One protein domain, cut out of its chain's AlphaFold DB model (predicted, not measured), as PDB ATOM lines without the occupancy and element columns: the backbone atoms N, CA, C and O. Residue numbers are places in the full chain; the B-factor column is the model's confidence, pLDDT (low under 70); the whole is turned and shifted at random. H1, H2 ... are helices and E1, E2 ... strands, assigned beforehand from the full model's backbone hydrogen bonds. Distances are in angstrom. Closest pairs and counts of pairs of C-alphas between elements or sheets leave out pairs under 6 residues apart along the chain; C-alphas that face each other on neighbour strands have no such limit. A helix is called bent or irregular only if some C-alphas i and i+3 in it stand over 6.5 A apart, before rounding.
ATOM      1  N   LEU A 106       7.139   5.842  16.186       54.53
ATOM      2  CA  LEU A 106       7.370   4.424  16.507       54.53
ATOM      3  C   LEU A 106       6.067   3.614  16.706       54.53
ATOM      4  O   LEU A 106       5.994   2.485  16.216       54.53
ATOM      5  N   PRO A 107       5.006   4.159  17.338       56.16
ATOM      6  CA  PRO A 107       3.729   3.472  17.486       56.16
ATOM      7  C   PRO A 107       3.058   3.111  16.164       56.16
ATOM      8  O   PRO A 107       2.346   2.115  16.131       56.16
ATOM      9  N   SER A 108       3.277   3.860  15.073       59.00
ATOM     10  CA  SER A 108       2.637   3.539  13.789       59.00
ATOM     11  C   SER A 108       3.237   2.278  13.160       59.00
ATOM     12  O   SER A 108       2.493   1.398  12.733       59.00
ATOM     13  N   LEU A 109       4.562   2.115  13.209       58.91
ATOM     14  CA  LEU A 109       5.247   0.888  12.780       58.91
ATOM     15  C   LEU A 109       4.952  -0.294  13.714       58.91
ATOM     16  O   LEU A 109       4.726  -1.408  13.243       58.91
ATOM     17  N   HIS A 110       4.879  -0.058  15.026       64.19
ATOM     18  CA  HIS A 110       4.504  -1.102  15.983       64.19
ATOM     19  C   HIS A 110       3.050  -1.551  15.803       64.19
ATOM     20  O   HIS A 110       2.787  -2.746  15.850       64.19
ATOM     21  N   SER A 111       2.121  -0.632  15.518       65.12
ATOM     22  CA  SER A 111       0.715  -0.966  15.246       65.12
ATOM     23  C   SER A 111       0.526  -1.788  13.969       65.12
ATOM     24  O   SER A 111      -0.458  -2.507  13.844       65.12
ATOM     25  N   TYR A 112       1.475  -1.726  13.030       68.00
ATOM     26  CA  TYR A 112       1.433  -2.554  11.828       68.00
ATOM     27  C   TYR A 112       1.804  -4.016  12.125       68.00
ATOM     28  O   TYR A 112       1.144  -4.924  11.629       68.00
ATOM     29  N   LEU A 113       2.830  -4.258  12.953       67.75
ATOM     30  CA  LEU A 113       3.273  -5.624  13.278       67.75
ATOM     31  C   LEU A 113       2.555  -6.240  14.484       67.75
ATOM     32  O   LEU A 113       2.395  -7.455  14.557       67.75
ATOM     33  N   LEU A 114       2.140  -5.409  15.435       76.50
ATOM     34  CA  LEU A 114       1.496  -5.790  16.689       76.50
ATOM     35  C   LEU A 114       0.306  -4.846  16.944       76.50
ATOM     36  O   LEU A 114       0.340  -4.045  17.880       76.50
ATOM     37  N   PRO A 115      -0.761  -4.923  16.122       73.31
ATOM     38  CA  PRO A 115      -1.887  -3.980  16.156       73.31
ATOM     39  C   PRO A 115      -2.590  -3.887  17.512       73.31
ATOM     40  O   PRO A 115      -3.162  -2.850  17.838       73.31
ATOM     41  N   ASN A 116      -2.490  -4.935  18.328       78.50
ATOM     42  CA  ASN A 116      -3.165  -5.019  19.621       78.50
ATOM     43  C   ASN A 116      -2.270  -4.602  20.800       78.50
ATOM     44  O   ASN A 116      -2.723  -4.595  21.939       78.50
ATOM     45  N   LEU A 117      -1.002  -4.249  20.560       78.62
ATOM     46  CA  LEU A 117      -0.050  -3.904  21.614       78.62
ATOM     47  C   LEU A 117       0.091  -2.380  21.741       78.62
ATOM     48  O   LEU A 117       1.123  -1.789  21.433       78.62
ATOM     49  N   THR A 118      -0.970  -1.726  22.209       67.88
ATOM     50  CA  THR A 118      -1.070  -0.255  22.309       67.88
ATOM     51  C   THR A 118      -0.180   0.368  23.392       67.88
ATOM     52  O   THR A 118      -0.033   1.587  23.448       67.88
ATOM     53  N   ALA A 119       0.447  -0.453  24.238       70.88
ATOM     54  CA  ALA A 119       1.048  -0.021  25.495       70.88
ATOM     55  C   ALA A 119       2.426  -0.642  25.789       70.88
ATOM     56  O   ALA A 119       2.757  -0.896  26.944       70.88
ATOM     57  N   LEU A 120       3.266  -0.851  24.768       73.81
ATOM     58  CA  LEU A 120       4.634  -1.377  24.944       73.81
ATOM     59  C   LEU A 120       5.466  -0.623  25.993       73.81
ATOM     60  O   LEU A 120       6.274  -1.219  26.699       73.81
ATOM     61  N   CYS A 121       5.262   0.690  26.091       73.25
ATOM     62  CA  CYS A 121       6.009   1.559  26.996       73.25
ATOM     63  C   CYS A 121       5.403   1.661  28.403       73.25
ATOM     64  O   CYS A 121       6.008   2.313  29.257       73.25
ATOM     65  N   LEU A 122       4.220   1.080  28.648       84.19
ATOM     66  CA  LEU A 122       3.649   1.049  29.992       84.19
ATOM     67  C   LEU A 122       4.403   0.037  30.852       84.19
ATOM     68  O   LEU A 122       4.936  -0.964  30.365       84.19
ATOM     69  N   ARG A 123       4.465   0.318  32.153       90.88
ATOM     70  CA  ARG A 123       5.038  -0.628  33.103       90.88
ATOM     71  C   ARG A 123       4.027  -1.752  33.322       90.88
ATOM     72  O   ARG A 123       2.868  -1.444  33.593       90.88
ATOM     73  N   PRO A 124       4.426  -3.031  33.243       94.31
ATOM     74  CA  PRO A 124       3.537  -4.149  33.548       94.31
ATOM     75  C   PRO A 124       2.838  -4.000  34.907       94.31
ATOM     76  O   PRO A 124       1.651  -4.278  35.026       94.31
ATOM     77  N   SER A 125       3.536  -3.460  35.904       93.88
ATOM     78  CA  SER A 125       2.995  -3.165  37.231       93.88
ATOM     79  C   SER A 125       1.879  -2.118  37.249       93.88
ATOM     80  O   SER A 125       1.040  -2.171  38.143       93.88
ATOM     81  N   ASP A 126       1.818  -1.209  36.271       91.75
ATOM     82  CA  ASP A 126       0.713  -0.250  36.139       91.75
ATOM     83  C   ASP A 126      -0.568  -0.932  35.606       91.75
ATOM     84  O   ASP A 126      -1.656  -0.377  35.726       91.75
ATOM     85  N   ALA A 127      -0.440  -2.136  35.031       91.19
ATOM     86  CA  ALA A 127      -1.528  -2.958  34.498       91.19
ATOM     87  C   ALA A 127      -1.855  -4.174  35.388       91.19
ATOM     88  O   ALA A 127      -2.472  -5.134  34.921       91.19
ATOM     89  N   LEU A 128      -1.423  -4.165  36.653       92.00
ATOM     90  CA  LEU A 128      -1.840  -5.168  37.631       92.00
ATOM     91  C   LEU A 128      -3.334  -5.035  37.928       92.00
ATOM     92  O   LEU A 128      -3.843  -3.931  38.123       92.00
ATOM     93  N   TRP A 129      -4.017  -6.173  37.980       89.94
ATOM     94  CA  TRP A 129      -5.431  -6.240  38.329       89.94
ATOM     95  C   TRP A 129      -5.620  -6.186  39.853       89.94
ATOM     96  O   TRP A 129      -4.655  -6.186  40.620       89.94
ATOM     97  N   GLU A 130      -6.874  -6.107  40.309       89.56
ATOM     98  CA  GLU A 130      -7.210  -6.014  41.741       89.56
ATOM     99  C   GLU A 130      -6.732  -7.228  42.557       89.56
ATOM    100  O   GLU A 130      -6.472  -7.107  43.753       89.56
ATOM    101  N   ASP A 131      -6.575  -8.383  41.909       91.19
ATOM    102  CA  ASP A 131      -6.038  -9.618  42.486       91.19
ATOM    103  C   ASP A 131      -4.500  -9.636  42.574       91.19
ATOM    104  O   ASP A 131      -3.924 -10.542  43.174       91.19
ATOM    105  N   GLY A 132      -3.825  -8.622  42.027       93.38
ATOM    106  CA  GLY A 132      -2.369  -8.535  41.998       93.38
ATOM    107  C   GLY A 132      -1.714  -9.439  40.954       93.38
ATOM    108  O   GLY A 132      -0.489  -9.582  40.984       93.38
ATOM    109  N   VAL A 133      -2.491 -10.010  40.030       96.81
ATOM    110  CA  VAL A 133      -1.990 -10.810  38.909       96.81
ATOM    111  C   VAL A 133      -1.754  -9.900  37.706       96.81
ATOM    112  O   VAL A 133      -2.546  -9.009  37.385       96.81
ATOM    113  N   TRP A 134      -0.624 -10.099  37.029       96.75
ATOM    114  CA  TRP A 134      -0.366  -9.435  35.757       96.75
ATOM    115  C   TRP A 134      -0.858 -10.307  34.606       96.75
ATOM    116  O   TRP A 134      -0.483 -11.475  34.510       96.75
ATOM    117  N   HIS A 135      -1.642  -9.726  33.704       95.62
ATOM    118  CA  HIS A 135      -2.091 -10.375  32.476       95.62
ATOM    119  C   HIS A 135      -1.383  -9.768  31.270       95.62
ATOM    120  O   HIS A 135      -1.189  -8.549  31.203       95.62
ATOM    121  N   CYS A 136      -1.019 -10.608  30.299       95.12
ATOM    122  CA  CYS A 136      -0.476 -10.102  29.047       95.12
ATOM    123  C   CYS A 136      -1.506  -9.172  28.371       95.12
ATOM    124  O   CYS A 136      -2.670  -9.548  28.243       95.12
ATOM    125  N   PRO A 137      -1.113  -7.966  27.918       92.38
ATOM    126  CA  PRO A 137      -2.042  -7.014  27.303       92.38
ATOM    127  C   PRO A 137      -2.528  -7.430  25.905       92.38
ATOM    128  O   PRO A 137      -3.395  -6.770  25.338       92.38
ATOM    129  N   LEU A 138      -1.966  -8.487  25.313       91.38
ATOM    130  CA  LEU A 138      -2.415  -9.016  24.029       91.38
ATOM    131  C   LEU A 138      -3.600  -9.953  24.242       91.38
ATOM    132  O   LEU A 138      -3.435 -11.011  24.833       91.38
ATOM    133  N   GLU A 139      -4.758  -9.620  23.672       90.19
ATOM    134  CA  GLU A 139      -5.995 -10.419  23.786       90.19
ATOM    135  C   GLU A 139      -5.842 -11.876  23.318       90.19
ATOM    136  O   GLU A 139      -6.572 -12.761  23.751       90.19
ATOM    137  N   THR A 140      -4.886 -12.142  22.427       91.81
ATOM    138  CA  THR A 140      -4.582 -13.492  21.939       91.81
ATOM    139  C   THR A 140      -3.688 -14.292  22.887       91.81
ATOM    140  O   THR A 140      -3.528 -15.499  22.702       91.81
ATOM    141  N   CYS A 141      -3.091 -13.646  23.890       94.31
ATOM    142  CA  CYS A 141      -2.197 -14.253  24.861       94.31
ATOM    143  C   CYS A 141      -2.876 -14.362  26.229       94.31
ATOM    144  O   CYS A 141      -3.039 -13.379  26.942       94.31
ATOM    145  N   ASN A 142      -3.184 -15.589  26.645       95.50
ATOM    146  CA  ASN A 142      -3.752 -15.869  27.969       95.50
ATOM    147  C   ASN A 142      -2.681 -16.032  29.062       95.50
ATOM    148  O   ASN A 142      -2.947 -16.631  30.105       95.50
ATOM    149  N   ALA A 143      -1.450 -15.571  28.825       96.44
ATOM    150  CA  ALA A 143      -0.405 -15.652  29.833       96.44
ATOM    151  C   ALA A 143      -0.729 -14.722  31.006       96.44
ATOM    152  O   ALA A 143      -1.077 -13.551  30.826       96.44
ATOM    153  N   CYS A 144      -0.576 -15.257  32.212       97.06
ATOM    154  CA  CYS A 144      -0.650 -14.502  33.448       97.06
ATOM    155  C   CYS A 144       0.577 -14.798  34.309       97.06
ATOM    156  O   CYS A 144       1.191 -15.865  34.215       97.06
ATOM    157  N   ILE A 145       0.958 -13.819  35.118       97.69
ATOM    158  CA  ILE A 145       2.070 -13.909  36.050       97.69
ATOM    159  C   ILE A 145       1.519 -13.510  37.409       97.69
ATOM    160  O   ILE A 145       1.215 -12.339  37.630       97.69
ATOM    161  N   ASP A 146       1.403 -14.490  38.302       97.62
ATOM    162  CA  ASP A 146       1.095 -14.259  39.708       97.62
ATOM    163  C   ASP A 146       2.411 -14.028  40.479       97.62
ATOM    164  O   ASP A 146       3.226 -14.949  40.607       97.62
ATOM    165  N   PRO A 147       2.669 -12.813  40.996       96.62
ATOM    166  CA  PRO A 147       3.856 -12.524  41.800       96.62
ATOM    167  C   PRO A 147       3.922 -13.303  43.123       96.62
ATOM    168  O   PRO A 147       4.985 -13.343  43.752       96.62
ATOM    169  N   LEU A 148       2.799 -13.858  43.583       95.75
ATOM    170  CA  LEU A 148       2.674 -14.615  44.826       95.75
ATOM    171  C   LEU A 148       2.805 -16.132  44.618       95.75
ATOM    172  O   LEU A 148       3.092 -16.838  45.584       95.75
ATOM    173  N   ASP A 149       2.684 -16.616  43.380       96.62
ATOM    174  CA  ASP A 149       2.891 -18.018  43.008       96.62
ATOM    175  C   ASP A 149       3.677 -18.135  41.690       96.62
ATOM    176  O   ASP A 149       3.143 -18.319  40.593       96.62
ATOM    177  N   LEU A 150       4.999 -17.969  41.782       96.25
ATOM    178  CA  LEU A 150       5.871 -17.939  40.612       96.25
ATOM    179  C   LEU A 150       6.112 -19.338  40.044       96.25
ATOM    180  O   LEU A 150       6.660 -20.215  40.716       96.25
ATOM    181  N   ALA A 151       5.870 -19.501  38.743       96.25
ATOM    182  CA  ALA A 151       6.304 -20.677  37.995       96.25
ATOM    183  C   ALA A 151       7.841 -20.874  38.055       96.25
ATOM    184  O   ALA A 151       8.586 -19.889  38.122       96.25
ATOM    185  N   PRO A 152       8.356 -22.117  37.955       95.94
ATOM    186  CA  PRO A 152       9.797 -22.392  38.029       95.94
ATOM    187  C   PRO A 152      10.656 -21.595  37.031       95.94
ATOM    188  O   PRO A 152      11.764 -21.176  37.366       95.94
ATOM    189  N   SER A 153      10.140 -21.328  35.828       96.12
ATOM    190  CA  SER A 153      10.813 -20.499  34.818       96.12
ATOM    191  C   SER A 153      10.977 -19.044  35.270       96.12
ATOM    192  O   SER A 153      12.057 -18.471  35.132       96.12
ATOM    193  N   HIS A 154       9.938 -18.457  35.872       95.69
ATOM    194  CA  HIS A 154       9.979 -17.102  36.429       95.69
ATOM    195  C   HIS A 154      10.962 -17.010  37.602       95.69
ATOM    196  O   HIS A 154      11.700 -16.031  37.718       95.69
ATOM    197  N   GLN A 155      11.030 -18.052  38.439       95.00
ATOM    198  CA  GLN A 155      12.004 -18.135  39.529       95.00
ATOM    199  C   GLN A 155      13.441 -18.125  38.988       95.00
ATOM    200  O   GLN A 155      14.273 -17.351  39.461       95.00
ATOM    201  N   GLN A 156      13.728 -18.944  37.970       94.25
ATOM    202  CA  GLN A 156      15.052 -19.012  37.349       94.25
ATOM    203  C   GLN A 156      15.461 -17.680  36.710       94.25
ATOM    204  O   GLN A 156      16.609 -17.262  36.844       94.25
ATOM    205  N   PHE A 157      14.524 -16.996  36.055       94.19
ATOM    206  CA  PHE A 157      14.763 -15.676  35.480       94.19
ATOM    207  C   PHE A 157      15.065 -14.617  36.553       94.19
ATOM    208  O   PHE A 157      15.996 -13.828  36.423       94.19
ATOM    209  N   ILE A 158      14.356 -14.623  37.679       93.69
ATOM    210  CA  ILE A 158      14.660 -13.681  38.766       93.69
ATOM    211  C   ILE A 158      16.020 -13.957  39.403       93.69
ATOM    212  O   ILE A 158      16.739 -13.016  39.747       93.69
ATOM    213  N   LEU A 159      16.402 -15.230  39.507       92.62
ATOM    214  CA  LEU A 159      17.741 -15.620  39.940       92.62
ATOM    215  C   LEU A 159      18.838 -15.189  38.955       92.62
ATOM    216  O   LEU A 159      19.982 -15.054  39.378       92.62
ATOM    217  N   SER A 160      18.524 -14.977  37.671       92.38
ATOM    218  CA  SER A 160      19.501 -14.487  36.691       92.38
ATOM    219  C   SER A 160      19.631 -12.960  36.684       92.38
ATOM    220  O   SER A 160      20.726 -12.452  36.451       92.38
ATOM    221  N   LEU A 161      18.552 -12.225  36.978       86.75
ATOM    222  CA  LEU A 161      18.560 -10.757  37.041       86.75
ATOM    223  C   LEU A 161      19.251 -10.207  38.290       86.75
ATOM    224  O   LEU A 161      19.935  -9.186  38.235       86.75
ATOM    225  N   ALA A 162      19.050 -10.859  39.432       63.75
ATOM    226  CA  ALA A 162      19.632 -10.448  40.696       63.75
ATOM    227  C   ALA A 162      20.775 -11.397  41.052       63.75
ATOM    228  O   ALA A 162      20.578 -12.604  41.100       63.75
ATOM    229  N   GLY A 163      21.950 -10.865  41.397       61.66
ATOM    230  CA  GLY A 163      23.069 -11.642  41.950       61.66
ATOM    231  C   GLY A 163      22.797 -12.282  43.327       61.66
ATOM    232  O   GLY A 163      23.680 -12.275  44.180       61.66
ATOM    233  N   GLY A 164      21.583 -12.782  43.591       59.44
ATOM    234  CA  GLY A 164      21.206 -13.521  44.792       59.44
ATOM    235  C   GLY A 164      19.691 -13.697  44.990       59.44
ATOM    236  O   GLY A 164      18.876 -12.906  44.520       59.44
ATOM    237  N   SER A 165      19.332 -14.703  45.793       73.12
ATOM    238  CA  SER A 165      17.973 -15.139  46.174       73.12
ATOM    239  C   SER A 165      17.149 -14.137  47.000       73.12
ATOM    240  O   SER A 165      16.046 -14.456  47.429       73.12
ATOM    241  N   ALA A 166      17.642 -12.913  47.217       83.44
ATOM    242  CA  ALA A 166      17.065 -11.939  48.150       83.44
ATOM    243  C   ALA A 166      15.633 -11.476  47.804       83.44
ATOM    244  O   ALA A 166      14.975 -10.858  48.641       83.44
ATOM    245  N   MET A 167      15.167 -11.733  46.579       91.38
ATOM    246  CA  MET A 167      13.819 -11.377  46.124       91.38
ATOM    247  C   MET A 167      12.830 -12.537  46.095       91.38
ATOM    248  O   MET A 167      11.650 -12.277  45.890       91.38
ATOM    249  N   LEU A 168      13.272 -13.775  46.322       93.75
ATOM    250  CA  LEU A 168      12.395 -14.942  46.361       93.75
ATOM    251  C   LEU A 168      12.127 -15.336  47.814       93.75
ATOM    252  O   LEU A 168      13.054 -15.470  48.612       93.75
ATOM    253  N   VAL A 169      10.858 -15.534  48.150       94.38
ATOM    254  CA  VAL A 169      10.409 -16.045  49.446       94.38
ATOM    255  C   VAL A 169       9.737 -17.384  49.200       94.38
ATOM    256  O   VAL A 169       8.803 -17.475  48.411       94.38
ATOM    257  N   GLN A 170      10.229 -18.433  49.852       94.75
ATOM    258  CA  GLN A 170       9.603 -19.749  49.796       94.75
ATOM    259  C   GLN A 170       8.723 -19.935  51.024       94.75
ATOM    260  O   GLN A 170       9.212 -19.917  52.155       94.75
ATOM    261  N   GLU A 171       7.433 -20.136  50.796       93.31
ATOM    262  CA  GLU A 171       6.473 -20.466  51.835       93.31
ATOM    263  C   GLU A 171       6.151 -21.958  51.736       93.31
ATOM    264  O   GLU A 171       5.706 -22.473  50.710       93.31
ATOM    265  N   ARG A 172       6.435 -22.691  52.815       92.69
ATOM    266  CA  ARG A 172       6.139 -24.121  52.897       92.69
ATOM    267  C   ARG A 172       4.822 -24.311  53.629       92.69
ATOM    268  O   ARG A 172       4.757 -24.135  54.843       92.69
ATOM    269  N   SER A 173       3.791 -24.700  52.891       90.69
ATOM    270  CA  SER A 173       2.546 -25.207  53.464       90.69
ATOM    271  C   SER A 173       2.622 -26.730  53.633       90.69
ATOM    272  O   SER A 173       3.511 -27.388  53.087       90.69
ATOM    273  N   ASN A 174       1.672 -27.312  54.369       89.31
ATOM    274  CA  ASN A 174       1.621 -28.758  54.625       89.31
ATOM    275  C   ASN A 174       1.523 -29.617  53.345       89.31
ATOM    276  O   ASN A 174       1.786 -30.815  53.411       89.31
ATOM    277  N   TYR A 175       1.170 -29.023  52.197       85.25
ATOM    278  CA  TYR A 175       0.912 -29.745  50.945       85.25
ATOM    279  C   TYR A 175       1.646 -29.185  49.717       85.25
ATOM    280  O   TYR A 175       1.706 -29.870  48.699       85.25
ATOM    281  N   ALA A 176       2.228 -27.983  49.791       88.25
ATOM    282  CA  ALA A 176       2.927 -27.358  48.669       88.25
ATOM    283  C   ALA A 176       3.992 -26.353  49.133       88.25
ATOM    284  O   ALA A 176       3.841 -25.704  50.173       88.25
ATOM    285  N   VAL A 177       5.056 -26.217  48.339       92.19
ATOM    286  CA  VAL A 177       6.024 -25.119  48.449       92.19
ATOM    287  C   VAL A 177       5.664 -24.102  47.376       92.19
ATOM    288  O   VAL A 177       5.776 -24.417  46.193       92.19
ATOM    289  N   THR A 178       5.235 -22.915  47.786       94.44
ATOM    290  CA  THR A 178       5.002 -21.788  46.880       94.44
ATOM    291  C   THR A 178       6.185 -20.835  46.965       94.44
ATOM    292  O   THR A 178       6.741 -20.595  48.042       94.44
ATOM    293  N   THR A 179       6.615 -20.316  45.818       96.00
ATOM    294  CA  THR A 179       7.681 -19.312  45.756       96.00
ATOM    295  C   THR A 179       7.067 -17.993  45.315       96.00
ATOM    296  O   THR A 179       6.548 -17.897  44.207       96.00
ATOM    297  N   SER A 180       7.168 -16.971  46.155       96.31
ATOM    298  CA  SER A 180       6.628 -15.635  45.909       96.31
ATOM    299  C   SER A 180       7.732 -14.582  45.822       96.31
ATOM    300  O   SER A 180       8.874 -14.797  46.246       96.31
ATOM    301  N   LEU A 181       7.397 -13.408  45.283       95.44
ATOM    302  CA  LEU A 181       8.248 -12.227  45.379       95.44
ATOM    303  C   LEU A 181       8.213 -11.618  46.780       95.44
ATOM    304  O   LEU A 181       7.157 -11.407  47.377       95.44
ATOM    305  N   SER A 182       9.389 -11.228  47.269       94.88
ATOM    306  CA  SER A 182       9.530 -10.520  48.538       94.88
ATOM    307  C   SER A 182       8.776  -9.188  48.530       94.88
ATOM    308  O   SER A 182       9.055  -8.293  47.729       94.88
ATOM    309  N   ARG A 183       7.853  -9.038  49.485       94.94
ATOM    310  CA  ARG A 183       7.037  -7.829  49.692       94.94
ATOM    311  C   ARG A 183       7.687  -6.806  50.629       94.94
ATOM    312  O   ARG A 183       7.138  -5.727  50.827       94.94
ATOM    313  N   THR A 184       8.866  -7.105  51.181       94.31
ATOM    314  CA  THR A 184       9.567  -6.241  52.152       94.31
ATOM    315  C   THR A 184       9.868  -4.847  51.592       94.31
ATOM    316  O   THR A 184       9.873  -3.868  52.333       94.31
ATOM    317  N   ASN A 185      10.107  -4.741  50.282       91.88
ATOM    318  CA  ASN A 185      10.248  -3.463  49.590       91.88
ATOM    319  C   ASN A 185       9.249  -3.397  48.420       91.88
ATOM    320  O   ASN A 185       9.511  -4.014  47.383       91.88
ATOM    321  N   PRO A 186       8.149  -2.631  48.540       92.81
ATOM    322  CA  PRO A 186       7.084  -2.609  47.535       92.81
ATOM    323  C   PRO A 186       7.567  -2.069  46.184       92.81
ATOM    324  O   PRO A 186       7.185  -2.575  45.136       92.81
ATOM    325  N   TRP A 187       8.482  -1.100  46.174       91.06
ATOM    326  CA  TRP A 187       9.032  -0.568  44.926       91.06
ATOM    327  C   TRP A 187       9.891  -1.593  44.200       91.06
ATOM    328  O   TRP A 187       9.820  -1.711  42.979       91.06
ATOM    329  N   ARG A 188      10.712  -2.339  44.944       91.25
ATOM    330  CA  ARG A 188      11.528  -3.407  44.368       91.25
ATOM    331  C   ARG A 188      10.650  -4.558  43.882       91.25
ATOM    332  O   ARG A 188      10.928  -5.072  42.806       91.25
ATOM    333  N   PHE A 189       9.595  -4.905  44.619       94.38
ATOM    334  CA  PHE A 189       8.576  -5.865  44.194       94.38
ATOM    335  C   PHE A 189       7.981  -5.477  42.832       94.38
ATOM    336  O   PHE A 189       8.123  -6.241  41.882       94.38
ATOM    337  N   LEU A 190       7.444  -4.256  42.690       94.44
ATOM    338  CA  LEU A 190       6.836  -3.795  41.431       94.44
ATOM    339  C   LEU A 190       7.825  -3.821  40.257       94.44
ATOM    340  O   LEU A 190       7.457  -4.207  39.156       94.44
ATOM    341  N   ARG A 191       9.101  -3.487  40.486       93.75
ATOM    342  CA  ARG A 191      10.131  -3.580  39.439       93.75
ATOM    343  C   ARG A 191      10.419  -5.016  38.987       93.75
ATOM    344  O   ARG A 191      10.761  -5.230  37.832       93.75
ATOM    345  N   HIS A 192      10.309  -6.004  39.874       94.50
ATOM    346  CA  HIS A 192      10.470  -7.410  39.479       94.50
ATOM    347  C   HIS A 192       9.238  -7.921  38.728       94.50
ATOM    348  O   HIS A 192       9.396  -8.688  37.784       94.50
ATOM    349  N   VAL A 193       8.041  -7.444  39.085       95.94
ATOM    350  CA  VAL A 193       6.829  -7.668  38.281       95.94
ATOM    351  C   VAL A 193       7.001  -7.079  36.879       95.94
ATOM    352  O   VAL A 193       6.752  -7.767  35.894       95.94
ATOM    353  N   ASP A 194       7.506  -5.846  36.777       94.88
ATOM    354  CA  ASP A 194       7.813  -5.215  35.491       94.88
ATOM    355  C   ASP A 194       8.805  -6.034  34.664       94.88
ATOM    356  O   ASP A 194       8.566  -6.293  33.488       94.88
ATOM    357  N   ALA A 195       9.901  -6.484  35.277       94.06
ATOM    358  CA  ALA A 195      10.901  -7.294  34.592       94.06
ATOM    359  C   ALA A 195      10.323  -8.624  34.080       94.06
ATOM    360  O   ALA A 195      10.620  -9.017  32.957       94.06
ATOM    361  N   LEU A 196       9.470  -9.290  34.866       96.00
ATOM    362  CA  LEU A 196       8.779 -10.514  34.450       96.00
ATOM    363  C   LEU A 196       7.829 -10.265  33.271       96.00
ATOM    364  O   LEU A 196       7.871 -10.998  32.283       96.00
ATOM    365  N   GLY A 197       7.003  -9.220  33.353       95.50
ATOM    366  CA  GLY A 197       6.078  -8.867  32.275       95.50
ATOM    367  C   GLY A 197       6.811  -8.485  30.988       95.50
ATOM    368  O   GLY A 197       6.450  -8.940  29.902       95.50
ATOM    369  N   TRP A 198       7.890  -7.705  31.091       94.62
ATOM    370  CA  TRP A 198       8.718  -7.352  29.939       94.62
ATOM    371  C   TRP A 198       9.481  -8.540  29.363       94.62
ATOM    372  O   TRP A 198       9.592  -8.624  28.144       94.62
ATOM    373  N   GLU A 199       9.967  -9.473  30.180       95.81
ATOM    374  CA  GLU A 199      10.607 -10.689  29.673       95.81
ATOM    375  C   GLU A 199       9.621 -11.559  28.894       95.81
ATOM    376  O   GLU A 199       9.943 -12.038  27.807       95.81
ATOM    377  N   HIS A 200       8.391 -11.701  29.393       95.94
ATOM    378  CA  HIS A 200       7.335 -12.378  28.653       95.94
ATOM    379  C   HIS A 200       7.065 -11.690  27.306       95.94
ATOM    380  O   HIS A 200       7.092 -12.341  26.261       95.94
ATOM    381  N   LEU A 201       6.879 -10.363  27.305       93.50
ATOM    382  CA  LEU A 201       6.690  -9.589  26.072       93.50
ATOM    383  C   LEU A 201       7.870  -9.765  25.107       93.50
ATOM    384  O   LEU A 201       7.658 -10.006  23.918       93.50
ATOM    385  N   LYS A 202       9.103  -9.702  25.616       93.19
ATOM    386  CA  LYS A 202      10.331  -9.905  24.846       93.19
ATOM    387  C   LYS A 202      10.335 -11.269  24.167       93.19
ATOM    388  O   LYS A 202      10.399 -11.346  22.947       93.19
ATOM    389  N   VAL A 203      10.252 -12.344  24.945       94.62
ATOM    390  CA  VAL A 203      10.453 -13.709  24.444       94.62
ATOM    391  C   VAL A 203       9.276 -14.177  23.593       94.62
ATOM    392  O   VAL A 203       9.486 -14.771  22.537       94.62
ATOM    393  N   THR A 204       8.046 -13.925  24.040       94.94
ATOM    394  CA  THR A 204       6.843 -14.507  23.431       94.94
ATOM    395  C   THR A 204       6.291 -13.667  22.284       94.94
ATOM    396  O   THR A 204       5.712 -14.231  21.358       94.94
ATOM    397  N   HIS A 205       6.466 -12.343  22.311       91.94
ATOM    398  CA  HIS A 205       5.791 -11.452  21.363       91.94
ATOM    399  C   HIS A 205       6.742 -10.650  20.483       91.94
ATOM    400  O   HIS A 205       6.477 -10.520  19.293       91.94
ATOM    401  N   LEU A 206       7.847 -10.145  21.031       90.06
ATOM    402  CA  LEU A 206       8.754  -9.246  20.313       90.06
ATOM    403  C   LEU A 206       9.855  -9.986  19.548       90.06
ATOM    404  O   LEU A 206      10.065  -9.707  18.370       90.06
ATOM    405  N   ASN A 207      10.497 -10.980  20.160       90.00
ATOM    406  CA  ASN A 207      11.534 -11.780  19.510       90.00
ATOM    407  C   ASN A 207      11.042 -12.488  18.230       90.00
ATOM    408  O   ASN A 207      11.783 -12.468  17.245       90.00
ATOM    409  N   PRO A 208       9.820 -13.067  18.169       88.62
ATOM    410  CA  PRO A 208       9.305 -13.678  16.938       88.62
ATOM    411  C   PRO A 208       9.097 -12.688  15.787       88.62
ATOM    412  O   PRO A 208       9.118 -13.093  14.630       88.62
ATOM    413  N   VAL A 209       8.904 -11.402  16.097       83.12
ATOM    414  CA  VAL A 209       8.844 -10.311  15.108       83.12
ATOM    415  C   VAL A 209      10.151  -9.516  15.048       83.12
ATOM    416  O   VAL A 209      10.188  -8.415  14.504       83.12
ATOM    417  N   HIS A 210      11.233 -10.086  15.589       85.00
ATOM    418  CA  HIS A 210      12.597  -9.566  15.522       85.00
ATOM    419  C   HIS A 210      12.789  -8.176  16.141       85.00
ATOM    420  O   HIS A 210      13.642  -7.396  15.709       85.00
ATOM    421  N   ILE A 211      12.019  -7.879  17.184       84.12
ATOM    422  CA  ILE A 211      12.191  -6.697  18.023       84.12
ATOM    423  C   ILE A 211      12.903  -7.131  19.304       84.12
ATOM    424  O   ILE A 211      12.411  -7.972  20.050       84.12
ATOM    425  N   GLU A 212      14.056  -6.532  19.573       87.56
ATOM    426  CA  GLU A 212      14.769  -6.687  20.835       87.56
ATOM    427  C   GLU A 212      14.236  -5.658  21.837       87.56
ATOM    428  O   GLU A 212      14.143  -4.460  21.547       87.56
ATOM    429  N   LEU A 213      13.896  -6.135  23.032       89.12
ATOM    430  CA  LEU A 213      13.465  -5.308  24.152       89.12
ATOM    431  C   LEU A 213      14.557  -5.256  25.221       89.12
ATOM    432  O   LEU A 213      15.023  -6.284  25.725       89.12
ATOM    433  N   TRP A 214      14.919  -4.034  25.598       90.00
ATOM    434  CA  TRP A 214      15.737  -3.735  26.761       90.00
ATOM    435  C   TRP A 214      14.903  -3.074  27.837       90.00
ATOM    436  O   TRP A 214      14.239  -2.065  27.603       90.00
ATOM    437  N   TYR A 215      14.999  -3.598  29.045       89.12
ATOM    438  CA  TYR A 215      14.374  -3.011  30.215       89.12
ATOM    439  C   TYR A 215      15.415  -2.774  31.316       89.12
ATOM    440  O   TYR A 215      16.438  -3.465  31.363       89.12
ATOM    441  N   PRO A 216      15.195  -1.786  32.201       85.88
ATOM    442  CA  PRO A 216      16.148  -1.486  33.262       85.88
ATOM    443  C   PRO A 216      16.231  -2.614  34.301       85.88
ATOM    444  O   PRO A 216      15.222  -3.239  34.631       85.88
ATOM    445  N   ASP A 217      17.415  -2.803  34.890       88.81
ATOM    446  CA  ASP A 217      17.630  -3.755  35.988       88.81
ATOM    447  C   ASP A 217      16.708  -3.419  37.183       88.81
ATOM    448  O   ASP A 217      16.790  -2.300  37.721       88.81
ATOM    449  N   PRO A 218      15.857  -4.363  37.639       91.56
ATOM    450  CA  PRO A 218      14.914  -4.131  38.730       91.56
ATOM    451  C   PRO A 218      15.575  -3.905  40.101       91.56
ATOM    452  O   PRO A 218      14.913  -3.442  41.043       91.56
ATOM    453  N   SER A 219      16.873  -4.193  40.241       87.75
ATOM    454  CA  SER A 219      17.665  -3.858  41.426       87.75
ATOM    455  C   SER A 219      17.834  -2.339  41.596       87.75
ATOM    456  O   SER A 219      17.862  -1.836  42.724       87.75
ATOM    457  N   SER A 220      17.840  -1.597  40.486       85.31
ATOM    458  CA  SER A 220      18.068  -0.155  40.433       85.31
ATOM    459  C   SER A 220      16.757   0.637  40.272       85.31
ATOM    460  O   SER A 220      15.780   0.132  39.717       85.31
ATOM    461  N   PRO A 221      16.671   1.885  40.768       82.50
ATOM    462  CA  PRO A 221      15.528   2.742  40.472       82.50
ATOM    463  C   PRO A 221      15.502   3.102  38.981       82.50
ATOM    464  O   PRO A 221      16.512   3.537  38.424       82.50
ATOM    465  N   TYR A 222      14.333   2.971  38.347       78.12
ATOM    466  CA  TYR A 222      14.150   3.307  36.937       78.12
ATOM    467  C   TYR A 222      14.409   4.790  36.689       78.12
ATOM    468  O   TYR A 222      13.648   5.655  37.118       78.12
ATOM    469  N   ARG A 223      15.501   5.084  35.983       74.62
ATOM    470  CA  ARG A 223      15.792   6.430  35.464       74.62
ATOM    471  C   ARG A 223      15.279   6.621  34.038       74.62
ATOM    472  O   ARG A 223      15.141   7.756  33.584       74.62
ATOM    473  N   HIS A 224      15.011   5.518  33.343       70.94
ATOM    474  CA  HIS A 224      14.686   5.477  31.924       70.94
ATOM    475  C   HIS A 224      13.535   4.497  31.674       70.94
ATOM    476  O   HIS A 224      13.358   3.543  32.429       70.94
ATOM    477  N   ALA A 225      12.757   4.767  30.626       73.06
ATOM    478  CA  ALA A 225      11.763   3.837  30.097       73.06
ATOM    479  C   ALA A 225      12.463   2.649  29.401       73.06
ATOM    480  O   ALA A 225      13.638   2.794  29.036       73.06
ATOM    481  N   PRO A 226      11.784   1.502  29.207       80.81
ATOM    482  CA  PRO A 226      12.307   0.437  28.358       80.81
ATOM    483  C   PRO A 226      12.606   0.957  26.943       80.81
ATOM    484  O   PRO A 226      11.961   1.885  26.450       80.81
ATOM    485  N   GLY A 227      13.623   0.372  26.319       78.44
ATOM    486  CA  GLY A 227      14.049   0.662  24.956       78.44
ATOM    487  C   GLY A 227      13.747  -0.515  24.038       78.44
ATOM    488  O   GLY A 227      13.796  -1.667  24.461       78.44
ATOM    489  N   PHE A 228      13.464  -0.217  22.775       82.00
ATOM    490  CA  PHE A 228      13.158  -1.209  21.751       82.00
ATOM    491  C   PHE A 228      13.995  -0.909  20.516       82.00
ATOM    492  O   PHE A 228      14.196   0.261  20.177       82.00
ATOM    493  N   TRP A 229      14.469  -1.944  19.840       81.06
ATOM    494  CA  TRP A 229      15.111  -1.804  18.538       81.06
ATOM    495  C   TRP A 229      14.951  -3.080  17.721       81.06
ATOM    496  O   TRP A 229      14.715  -4.160  18.252       81.06
ATOM    497  N   TRP A 230      15.094  -2.960  16.408       80.00
ATOM    498  CA  TRP A 230      15.053  -4.101  15.499       80.00
ATOM    499  C   TRP A 230      16.345  -4.910  15.579       80.00
ATOM    500  O   TRP A 230      17.439  -4.339  15.640       80.00
ATOM    501  N   MET A 231      16.238  -6.236  15.530       82.50
ATOM    502  CA  MET A 231      17.402  -7.109  15.428       82.50
ATOM    503  C   MET A 231      18.095  -6.899  14.068       82.50
ATOM    504  O   MET A 231      17.463  -7.098  13.025       82.50
ATOM    505  N   PRO A 232      19.395  -6.538  14.035       76.69
ATOM    506  CA  PRO A 232      20.094  -6.234  12.783       76.69
ATOM    507  C   PRO A 232      20.142  -7.405  11.799       76.69
ATOM    508  O   PRO A 232      20.129  -7.196  10.589       76.69
ATOM    509  N   THR A 233      20.193  -8.634  12.315       81.94
ATOM    510  CA  THR A 233      20.235  -9.861  11.512       81.94
ATOM    511  C   THR A 233      18.974 -10.038  10.677       81.94
ATOM    512  O   THR A 233      19.072 -10.424   9.522       81.94
ATOM    513  N   TRP A 234      17.808  -9.683  11.215       78.94
ATOM    514  CA  TRP A 234      16.547  -9.799  10.492       78.94
ATOM    515  C   TRP A 234      16.375  -8.726   9.416       78.94
ATOM    516  O   TRP A 234      15.926  -9.018   8.313       78.94
ATOM    517  N   LEU A 235      16.797  -7.490   9.702       71.06
ATOM    518  CA  LEU A 235      16.791  -6.419   8.699       71.06
ATOM    519  C   LEU A 235      17.709  -6.730   7.503       71.06
ATOM    520  O   LEU A 235      17.532  -6.160   6.427       71.06
ATOM    521  N   ALA A 236      18.709  -7.596   7.686       75.25
ATOM    522  CA  ALA A 236      19.597  -8.027   6.613       75.25
ATOM    523  C   ALA A 236      18.954  -9.068   5.675       75.25
ATOM    524  O   ALA A 236      19.366  -9.158   4.515       75.25
TER     525      ALA A 236
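Overview. This is residues 106 to 236 of the 354 residues of an uncharacterized protein of Peniophora sp. CONT (UniProt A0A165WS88). One long helix, H4, runs through the middle of an elongated body, with H2 packed on it, H3 crossing it and the hairpin E3 E4 beside its later half. A second hairpin, E1 E2, makes one end of the length; H1 and H5 lie toward the other. The 131 printed residues hold H1, H2, H3, E1, E2, H4, E3, E4 and H5, in that order, a mixed class with two antiparallel two-stranded sheets. The whole is compact, radius of gyration of the C-alphas 15.6 A, spanning 53 by 29 by 24 A.

Arrangement. H1, residues 106 to 113, is close but not clearly touching H4, residues 186 to 209; C-alphas 113 and 209 are closest, 7.5 A. H2, residues 124 to 127, touches H4 residues 190 to 198 alone, closest C-alphas 124 and 194, 4.8 A. H3, residues 152 to 161, touches H4 residues 192 to 196 alone, about perpendicular at 74 degrees; C-alphas 154 and 196 are closest, 7.0 A. In the hairpin E1, residues 168 to 172, and E2, residues 177 to 181, N 169 and O 180 are 2.8 A apart. In the hairpin E3, residues 211 to 214, and E4, residues 227 to 230, N 212 and O 229 are 2.8 A apart. The closest C-alphas of H4 and E3 are 202 and 213, 5.6 A. H5, residues 232 to 236, is apart from H4. Every O i to N i+4 pair is within hydrogen-bond range in H1, H3 and H5, 17 of 20 in H4; H2 is too short for one.

Along the chain. H1 begins at C-alpha 106 (7.370, 4.424, 16.507). H4, 33.4 A long, has a kink of 39 degrees near residue 203 and is only just irregular: C-alphas 204 and 207 are 6.7 A apart. H3 is 14.6 A long. H5 ends at C-alpha 236 (19.597, -8.027, 6.613).

Size, cuts and confidence. The C-alphas farthest apart, of Asn 174 and Ala 236, are 55.3 A apart. The printed part has no cut; the links H2 to H3 and E3 to E4 are long. Residues 106 to 113, 118 and 162 to 164 are under pLDDT 70.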